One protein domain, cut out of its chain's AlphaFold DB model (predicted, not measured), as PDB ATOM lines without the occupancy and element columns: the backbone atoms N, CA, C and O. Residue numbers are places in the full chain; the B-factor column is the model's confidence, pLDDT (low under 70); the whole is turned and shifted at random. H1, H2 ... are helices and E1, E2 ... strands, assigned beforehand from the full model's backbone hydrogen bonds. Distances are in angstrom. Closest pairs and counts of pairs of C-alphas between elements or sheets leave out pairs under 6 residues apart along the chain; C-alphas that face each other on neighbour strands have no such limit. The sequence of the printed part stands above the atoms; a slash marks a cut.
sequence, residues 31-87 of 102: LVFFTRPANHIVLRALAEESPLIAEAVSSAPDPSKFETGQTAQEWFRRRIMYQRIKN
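This is residues 31 to 87 of the 102 residues of an uncharacterized protein of Phlebia centrifuga (UniProt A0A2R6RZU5). Picture a loose loop of chain, pinched near its middle by a short two-stranded ladder, E1 beside E2, with H1 at one far end and H3 leading away from the ladder at the other. Residues 77 to 87, of which 77 to 81 belong to H3, stick out. The 57 printed residues follow the order E1, H1, H2, E2, H3; the class is mixed, helices and strands, and the sheet E1 - E2 is antiparallel. The whole is loose, with a radius of gyration of the C-alphas of 14.2 A, and elongated, spanning 39 by 24 by 23 A.

Start at C-alpha 31 at (9.745, 23.465, -21.954); residues 31 to 41 hold no named element. E1 is residues 42 to 44, 6.0 A long. Find C-alpha 51 at (-0.826, 56.655, -29.182), where H1 begins; it runs 10.4 A to residue 58. H2 is residues 63 to 66, 5.9 A, and E2 is residues 67 to 71, 10.8 A. H3, residues 72 to 81, runs 14.2 A to C-alpha 81 at (4.848, 26.095, -45.118).

Look first at E1 and E2, antiparallel at 159 degrees: N 43 and O 70 are 2.8 A apart, within hydrogen-bond range. The closest C-alphas of E1 and H3, Leu 43 and Ala 72, are 5.7 A apart. H1 and H2 are close but not clearly touching; their closest C-alphas, Val 57 and Pro 63, are 5.4 A apart. H1 is apart from E2 and H3, and H2 from H3. In H1 and H3 every O i to N i+4 pair is within hydrogen-bond range; H2 is too short for one.

The C-alphas farthest apart, Pro 51 and Lys 86, are 42.3 A apart. The printed part has no cut, no link is long, and no printed residue is under 70 in pLDDT.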
ATOM      1  N   LEU A  31      11.137  23.341 -21.548       93.81
ATOM      2  CA  LEU A  31       9.745  23.465 -21.954       93.81
ATOM      3  C   LEU A  31       9.550  24.830 -22.612       93.81
ATOM      4  O   LEU A  31       9.933  25.852 -22.045       93.81
ATOM      5  N   VAL A  32       8.962  24.853 -23.808       92.69
ATOM      6  CA  VAL A  32       8.660  26.096 -24.526       92.69
ATOM      7  C   VAL A  32       7.157  26.189 -24.738       92.69
ATOM      8  O   VAL A  32       6.561  25.310 -25.358       92.69
ATOM      9  N   PHE A  33       6.554  27.268 -24.240       94.75
ATOM     10  CA  PHE A  33       5.137  27.560 -24.429       94.75
ATOM     11  C   PHE A  33       4.967  28.732 -25.397       94.75
ATOM     12  O   PHE A  33       5.401  29.851 -25.124       94.75
ATOM     13  N   PHE A  34       4.336  28.478 -26.544       92.44
ATOM     14  CA  PHE A  34       4.092  29.497 -27.560       92.44
ATOM     15  C   PHE A  34       2.693  30.091 -27.409       92.44
ATOM     16  O   PHE A  34       1.703  29.503 -27.848       92.44
ATOM     17  N   THR A  35       2.616  31.297 -26.854       94.19
ATOM     18  CA  THR A  35       1.387  32.096 -26.869       94.19
ATOM     19  C   THR A  35       1.146  32.664 -28.261       94.19
ATOM     20  O   THR A  35       2.040  33.269 -28.862       94.19
ATOM     21  N   ARG A  36      -0.072  32.495 -28.776       92.94
ATOM     22  CA  ARG A  36      -0.483  32.994 -30.091       92.94
ATOM     23  C   ARG A  36      -1.793  33.774 -29.969       92.94
ATOM     24  O   ARG A  36      -2.609  33.421 -29.121       92.94
ATOM     25  N   PRO A  37      -2.014  34.794 -30.814       95.88
ATOM     26  CA  PRO A  37      -3.331  35.407 -30.958       95.88
ATOM     27  C   PRO A  37      -4.358  34.376 -31.426       95.88
ATOM     28  O   PRO A  37      -3.993  33.368 -32.042       95.88
ATOM     29  N   ALA A  38      -5.639  34.651 -31.187       97.75
ATOM     30  CA  ALA A  38      -6.705  33.835 -31.748       97.75
ATOM     31  C   ALA A  38      -6.643  33.840 -33.287       97.75
ATOM     32  O   ALA A  38      -6.272  34.833 -33.911       97.75
ATOM     33  N   ASN A  39      -7.012  32.714 -33.898       97.88
ATOM     34  CA  ASN A  39      -6.795  32.453 -35.324       97.88
ATOM     35  C   ASN A  39      -7.382  33.519 -36.256       97.88
ATOM     36  O   ASN A  39      -6.750  33.839 -37.256       97.88
ATOM     37  N   HIS A  40      -8.554  34.058 -35.919       97.75
ATOM     38  CA  HIS A  40      -9.298  35.028 -36.725       97.75
ATOM     39  C   HIS A  40      -8.792  36.472 -36.582       97.75
ATOM     40  O   HIS A  40      -9.248  37.351 -37.306       97.75
ATOM     41  N   ILE A  41      -7.872  36.741 -35.651       97.62
ATOM     42  CA  ILE A  41      -7.346  38.090 -35.432       97.62
ATOM     43  C   ILE A  41      -6.468  38.484 -36.614       97.62
ATOM     44  O   ILE A  41      -5.517  37.776 -36.945       97.62
ATOM     45  N   VAL A  42      -6.761  39.631 -37.223       97.06
ATOM     46  CA  VAL A  42      -5.932  40.221 -38.279       97.06
ATOM     47  C   VAL A  42      -4.618  40.715 -37.675       97.06
ATOM     48  O   VAL A  42      -4.608  41.445 -36.684       97.06
ATOM     49  N   LEU A  43      -3.490  40.311 -38.258       96.31
ATOM     50  CA  LEU A  43      -2.173  40.785 -37.847       96.31
ATOM     51  C   LEU A  43      -1.919  42.174 -38.431       96.31
ATOM     52  O   LEU A  43      -1.427  42.305 -39.552       96.31
ATOM     53  N   ARG A  44      -2.204  43.202 -37.643       97.44
ATOM     54  CA  ARG A  44      -1.842  44.584 -37.957       97.44
ATOM     55  C   ARG A  44      -1.369  45.343 -36.723       97.44
ATOM     56  O   ARG A  44      -1.487  44.808 -35.625       97.44
ATOM     57  N   ALA A  45      -0.798  46.534 -36.871       97.94
ATOM     58  CA  ALA A  45      -0.511  47.371 -35.707       97.94
ATOM     59  C   ALA A  45      -1.807  47.777 -34.990       97.94
ATOM     60  O   ALA A  45      -2.819  48.051 -35.628       97.94
ATOM     61  N   LEU A  46      -1.756  47.826 -33.659       97.56
ATOM     62  CA  LEU A  46      -2.860  48.270 -32.802       97.56
ATOM     63  C   LEU A  46      -2.769  49.787 -32.571       97.56
ATOM     64  O   LEU A  46      -2.672  50.249 -31.435       97.56
ATOM     65  N   ALA A  47      -2.688  50.558 -33.655       97.25
ATOM     66  CA  ALA A  47      -2.477  52.005 -33.597       97.25
ATOM     67  C   ALA A  47      -3.661  52.736 -32.941       97.25
ATOM     68  O   ALA A  47      -3.469  53.712 -32.225       97.25
ATOM     69  N   GLU A  48      -4.874  52.225 -33.135       97.19
ATOM     70  CA  GLU A  48      -6.096  52.731 -32.515       97.19
ATOM     71  C   GLU A  48      -6.154  52.501 -30.997       97.19
ATOM     72  O   GLU A  48      -6.847  53.232 -30.297       97.19
ATOM     73  N   GLU A  49      -5.396  51.529 -30.481       97.38
ATOM     74  CA  GLU A  49      -5.387  51.163 -29.058       97.38
ATOM     75  C   GLU A  49      -4.283  51.885 -28.265       97.38
ATOM     76  O   GLU A  49      -4.254  51.835 -27.034       97.38
ATOM     77  N   SER A  50      -3.318  52.525 -28.939       98.00
ATOM     78  CA  SER A  50      -2.186  53.166 -28.267       98.00
ATOM     79  C   SER A  50      -1.569  54.302 -29.089       98.00
ATOM     80  O   SER A  50      -1.015  54.043 -30.162       98.00
ATOM     81  N   PRO A  51      -1.520  55.536 -28.544       98.12
ATOM     82  CA  PRO A  51      -0.826  56.655 -29.182       98.12
ATOM     83  C   PRO A  51       0.651  56.363 -29.475       98.12
ATOM     84  O   PRO A  51       1.157  56.758 -30.517       98.12
ATOM     85  N   LEU A  52       1.323  55.602 -28.600       98.19
ATOM     86  CA  LEU A  52       2.719  55.196 -28.796       98.19
ATOM     87  C   LEU A  52       2.878  54.277 -30.012       98.19
ATOM     88  O   LEU A  52       3.844  54.397 -30.762       98.19
ATOM     89  N   ILE A  53       1.932  53.356 -30.220       98.31
ATOM     90  CA  ILE A  53       1.945  52.470 -31.389       98.31
ATOM     91  C   ILE A  53       1.645  53.276 -32.653       98.31
ATOM     92  O   ILE A  53       2.333  53.088 -33.654       98.31
ATOM     93  N   ALA A  54       0.671  54.189 -32.613       98.00
ATOM     94  CA  ALA A  54       0.364  55.066 -33.741       98.00
ATOM     95  C   ALA A  54       1.579  55.911 -34.159       98.00
ATOM     96  O   ALA A  54       1.939  55.944 -35.339       98.00
ATOM     97  N   GLU A  55       2.261  56.524 -33.191       98.00
ATOM     98  CA  GLU A  55       3.482  57.295 -33.418       98.00
ATOM     99  C   GLU A  55       4.592  56.424 -34.025       98.00
ATOM    100  O   GLU A  55       5.171  56.793 -35.051       98.00
ATOM    101  N   ALA A  56       4.838  55.237 -33.461       97.38
ATOM    102  CA  ALA A  56       5.857  54.310 -33.953       97.38
ATOM    103  C   ALA A  56       5.589  53.845 -35.393       97.38
ATOM    104  O   ALA A  56       6.521  53.759 -36.192       97.38
ATOM    105  N   VAL A  57       4.326  53.585 -35.742       97.44
ATOM    106  CA  VAL A  57       3.928  53.241 -37.114       97.44
ATOM    107  C   VAL A  57       4.154  54.425 -38.051       97.44
ATOM    108  O   VAL A  57       4.770  54.245 -39.096       97.44
ATOM    109  N   SER A  58       3.704  55.628 -37.677       96.75
ATOM    110  CA  SER A  58       3.856  56.838 -38.501       96.75
ATOM    111  C   SER A  58       5.318  57.230 -38.744       96.75
ATOM    112  O   SER A  58       5.659  57.710 -39.822       96.75
ATOM    113  N   SER A  59       6.189  56.966 -37.767       95.81
ATOM    114  CA  SER A  59       7.621  57.271 -37.828       95.81
ATOM    115  C   SER A  59       8.448  56.159 -38.484       95.81
ATOM    116  O   SER A  59       9.658  56.305 -38.665       95.81
ATOM    117  N   ALA A  60       7.839  55.017 -38.814       94.81
ATOM    118  CA  ALA A  60       8.552  53.905 -39.424       94.81
ATOM    119  C   ALA A  60       8.926  54.213 -40.885       94.81
ATOM    120  O   ALA A  60       8.111  54.766 -41.620       94.81
ATOM    121  N   PRO A  61      10.098  53.758 -41.371       94.25
ATOM    122  CA  PRO A  61      10.492  53.947 -42.772       94.25
ATOM    123  C   PRO A  61       9.523  53.330 -43.788       94.25
ATOM    124  O   PRO A  61       9.507  53.715 -44.952       94.25
ATOM    125  N   ASP A  62       8.765  52.320 -43.363       94.62
ATOM    126  CA  ASP A  62       7.770  51.645 -44.185       94.62
ATOM    127  C   ASP A  62       6.597  51.200 -43.296       94.62
ATOM    128  O   ASP A  62       6.607  50.075 -42.777       94.62
ATOM    129  N   PRO A  63       5.601  52.082 -43.088       93.19
ATOM    130  CA  PRO A  63       4.440  51.797 -42.250       93.19
ATOM    131  C   PRO A  63       3.593  50.630 -42.777       93.19
ATOM    132  O   PRO A  63       2.965  49.918 -41.993       93.19
ATOM    133  N   SER A  64       3.626  50.368 -44.092       93.12
ATOM    134  CA  SER A  64       2.841  49.302 -44.732       93.12
ATOM    135  C   SER A  64       3.206  47.902 -44.225       93.12
ATOM    136  O   SER A  64       2.373  46.998 -44.220       93.12
ATOM    137  N   LYS A  65       4.426  47.722 -43.696       92.56
ATOM    138  CA  LYS A  65       4.869  46.467 -43.060       92.56
ATOM    139  C   LYS A  65       4.011  46.048 -41.871       92.56
ATOM    140  O   LYS A  65       4.016  44.868 -41.511       92.56
ATOM    141  N   PHE A  66       3.325  46.996 -41.241       95.88
ATOM    142  CA  PHE A  66       2.457  46.728 -40.106       95.88
ATOM    143  C   PHE A  66       1.010  46.449 -40.504       95.88
ATOM    144  O   PHE A  66       0.225  46.130 -39.624       95.88
ATOM    145  N   GLU A  67       0.672  46.474 -41.794       94.44
ATOM    146  CA  GLU A  67      -0.643  46.108 -42.321       94.44
ATOM    147  C   GLU A  67      -0.517  44.852 -43.188       94.44
ATOM    148  O   GLU A  67      -0.250  44.904 -44.386       94.44
ATOM    149  N   THR A  68      -0.648  43.672 -42.571       92.19
ATOM    150  CA  THR A  68      -0.343  42.410 -43.276       92.19
ATOM    151  C   THR A  68      -1.480  41.883 -44.152       92.19
ATOM    152  O   THR A  68      -1.245  40.965 -44.947       92.19
ATOM    153  N   GLY A  69      -2.702  42.397 -43.959       94.94
ATOM    154  CA  GLY A  69      -3.924  41.927 -44.622       94.94
ATOM    155  C   GLY A  69      -4.279  40.460 -44.352       94.94
ATOM    156  O   GLY A  69      -5.089  39.891 -45.072       94.94
ATOM    157  N   GLN A  70      -3.646  39.825 -43.360       95.75
ATOM    158  CA  GLN A  70      -3.784  38.399 -43.069       95.75
ATOM    159  C   GLN A  70      -4.159  38.176 -41.612       95.75
ATOM    160  O   GLN A  70      -3.712  38.882 -40.705       95.75
ATOM    161  N   THR A  71      -4.927  37.125 -41.381       98.00
ATOM    162  CA  THR A  71      -5.196  36.599 -40.049       98.00
ATOM    163  C   THR A  71      -3.949  35.956 -39.433       98.00
ATOM    164  O   THR A  71      -3.007  35.539 -40.121       98.00
ATOM    165  N   ALA A  72      -3.939  35.823 -38.105       96.56
ATOM    166  CA  ALA A  72      -2.888  35.134 -37.367       96.56
ATOM    167  C   ALA A  72      -2.715  33.683 -37.842       96.56
ATOM    168  O   ALA A  72      -1.586  33.188 -37.923       96.56
ATOM    169  N   GLN A  73      -3.815  33.018 -38.210       97.12
ATOM    170  CA  GLN A  73      -3.788  31.661 -38.747       97.12
ATOM    171  C   GLN A  73      -3.111  31.585 -40.119       97.12
ATOM    172  O   GLN A  73      -2.246  30.732 -40.318       97.12
ATOM    173  N   GLU A  74      -3.468  32.464 -41.056       97.62
ATOM    174  CA  GLU A  74      -2.871  32.496 -42.400       97.62
ATOM    175  C   GLU A  74      -1.379  32.800 -42.332       97.62
ATOM    176  O   GLU A  74      -0.559  32.104 -42.939       97.62
ATOM    177  N   TRP A  75      -1.008  33.782 -41.509       95.19
ATOM    178  CA  TRP A  75       0.386  34.133 -41.292       95.19
ATOM    179  C   TRP A  75       1.184  32.966 -40.706       95.19
ATOM    180  O   TRP A  75       2.287  32.670 -41.178       95.19
ATOM    181  N   PHE A  76       0.623  32.267 -39.714       94.69
ATOM    182  CA  PHE A  76       1.258  31.097 -39.115       94.69
ATOM    183  C   PHE A  76       1.383  29.950 -40.122       94.69
ATOM    184  O   PHE A  76       2.470  29.396 -40.285       94.69
ATOM    185  N   ARG A  77       0.313  29.636 -40.861       95.69
ATOM    186  CA  ARG A  77       0.319  28.616 -41.921       95.69
ATOM    187  C   ARG A  77       1.415  28.901 -42.945       95.69
ATOM    188  O   ARG A  77       2.185  28.001 -43.274       95.69
ATOM    189  N   ARG A  78       1.532  30.154 -43.392       94.19
ATOM    190  CA  ARG A  78       2.590  30.606 -44.303       94.19
ATOM    191  C   ARG A  78       3.980  30.383 -43.703       94.19
ATOM    192  O   ARG A  78       4.852  29.839 -44.374       94.19
ATOM    193  N   ARG A  79       4.193  30.748 -42.434       91.06
ATOM    194  CA  ARG A  79       5.479  30.537 -41.744       91.06
ATOM    195  C   ARG A  79       5.865  29.067 -41.671       91.06
ATOM    196  O   ARG A  79       7.030  28.772 -41.905       91.06
ATOM    197  N   ILE A  80       4.921  28.173 -41.370       91.69
ATOM    198  CA  ILE A  80       5.166  26.724 -41.335       91.69
ATOM    199  C   ILE A  80       5.482  26.187 -42.735       91.69
ATOM    200  O   ILE A  80       6.472  25.483 -42.910       91.69
ATOM    201  N   MET A  81       4.685  26.561 -43.738       92.81
ATOM    202  CA  MET A  81       4.848  26.095 -45.118       92.81
ATOM    203  C   MET A  81       6.214  26.469 -45.708       92.81
ATOM    204  O   MET A  81       6.848  25.648 -46.363       92.81
ATOM    205  N   TYR A  82       6.691  27.690 -45.449       90.25
ATOM    206  CA  TYR A  82       7.958  28.194 -45.987       90.25
ATOM    207  C   TYR A  82       9.152  28.022 -45.037       90.25
ATOM    208  O   TYR A  82      10.187  28.676 -45.215       90.25
ATOM    209  N   GLN A  83       9.054  27.150 -44.026       87.62
ATOM    210  CA  GLN A  83      10.218  26.835 -43.202       87.62
ATOM    211  C   GLN A  83      11.330  26.235 -44.065       87.62
ATOM    212  O   GLN A  83      11.149  25.243 -44.770       87.62
ATOM    213  N   ARG A  84      12.535  26.803 -43.959       84.12
ATOM    214  CA  ARG A  84      13.734  26.311 -44.650       84.12
ATOM    215  C   ARG A  84      14.316  25.089 -43.934       84.12
ATOM    216  O   ARG A  84      15.452  25.120 -43.472       84.12
ATOM    217  N   ILE A  85      13.533  24.015 -43.821       79.88
ATOM    218  CA  ILE A  85      13.911  22.787 -43.098       79.88
ATOM    219  C   ILE A  85      15.195  22.184 -43.679       79.88
ATOM    220  O   ILE A  85      16.056  21.750 -42.923       79.88
ATOM    221  N   LYS A  86      15.377  22.260 -45.004       79.31
ATOM    222  CA  LYS A  86      16.594  21.802 -45.696       79.31
ATOM    223  C   LYS A  86      17.880  22.483 -45.200       79.31
ATOM    224  O   LYS A  86      18.948  21.900 -45.320       79.31
ATOM    225  N   ASN A  87      17.784  23.677 -44.609       80.06
ATOM    226  CA  ASN A  87      18.936  24.402 -44.067       80.06
ATOM    227  C   ASN A  87      19.322  23.936 -42.653       80.06
ATOM    228  O   ASN A  87      20.313  24.411 -42.107       80.06
TER     229      ASN A  87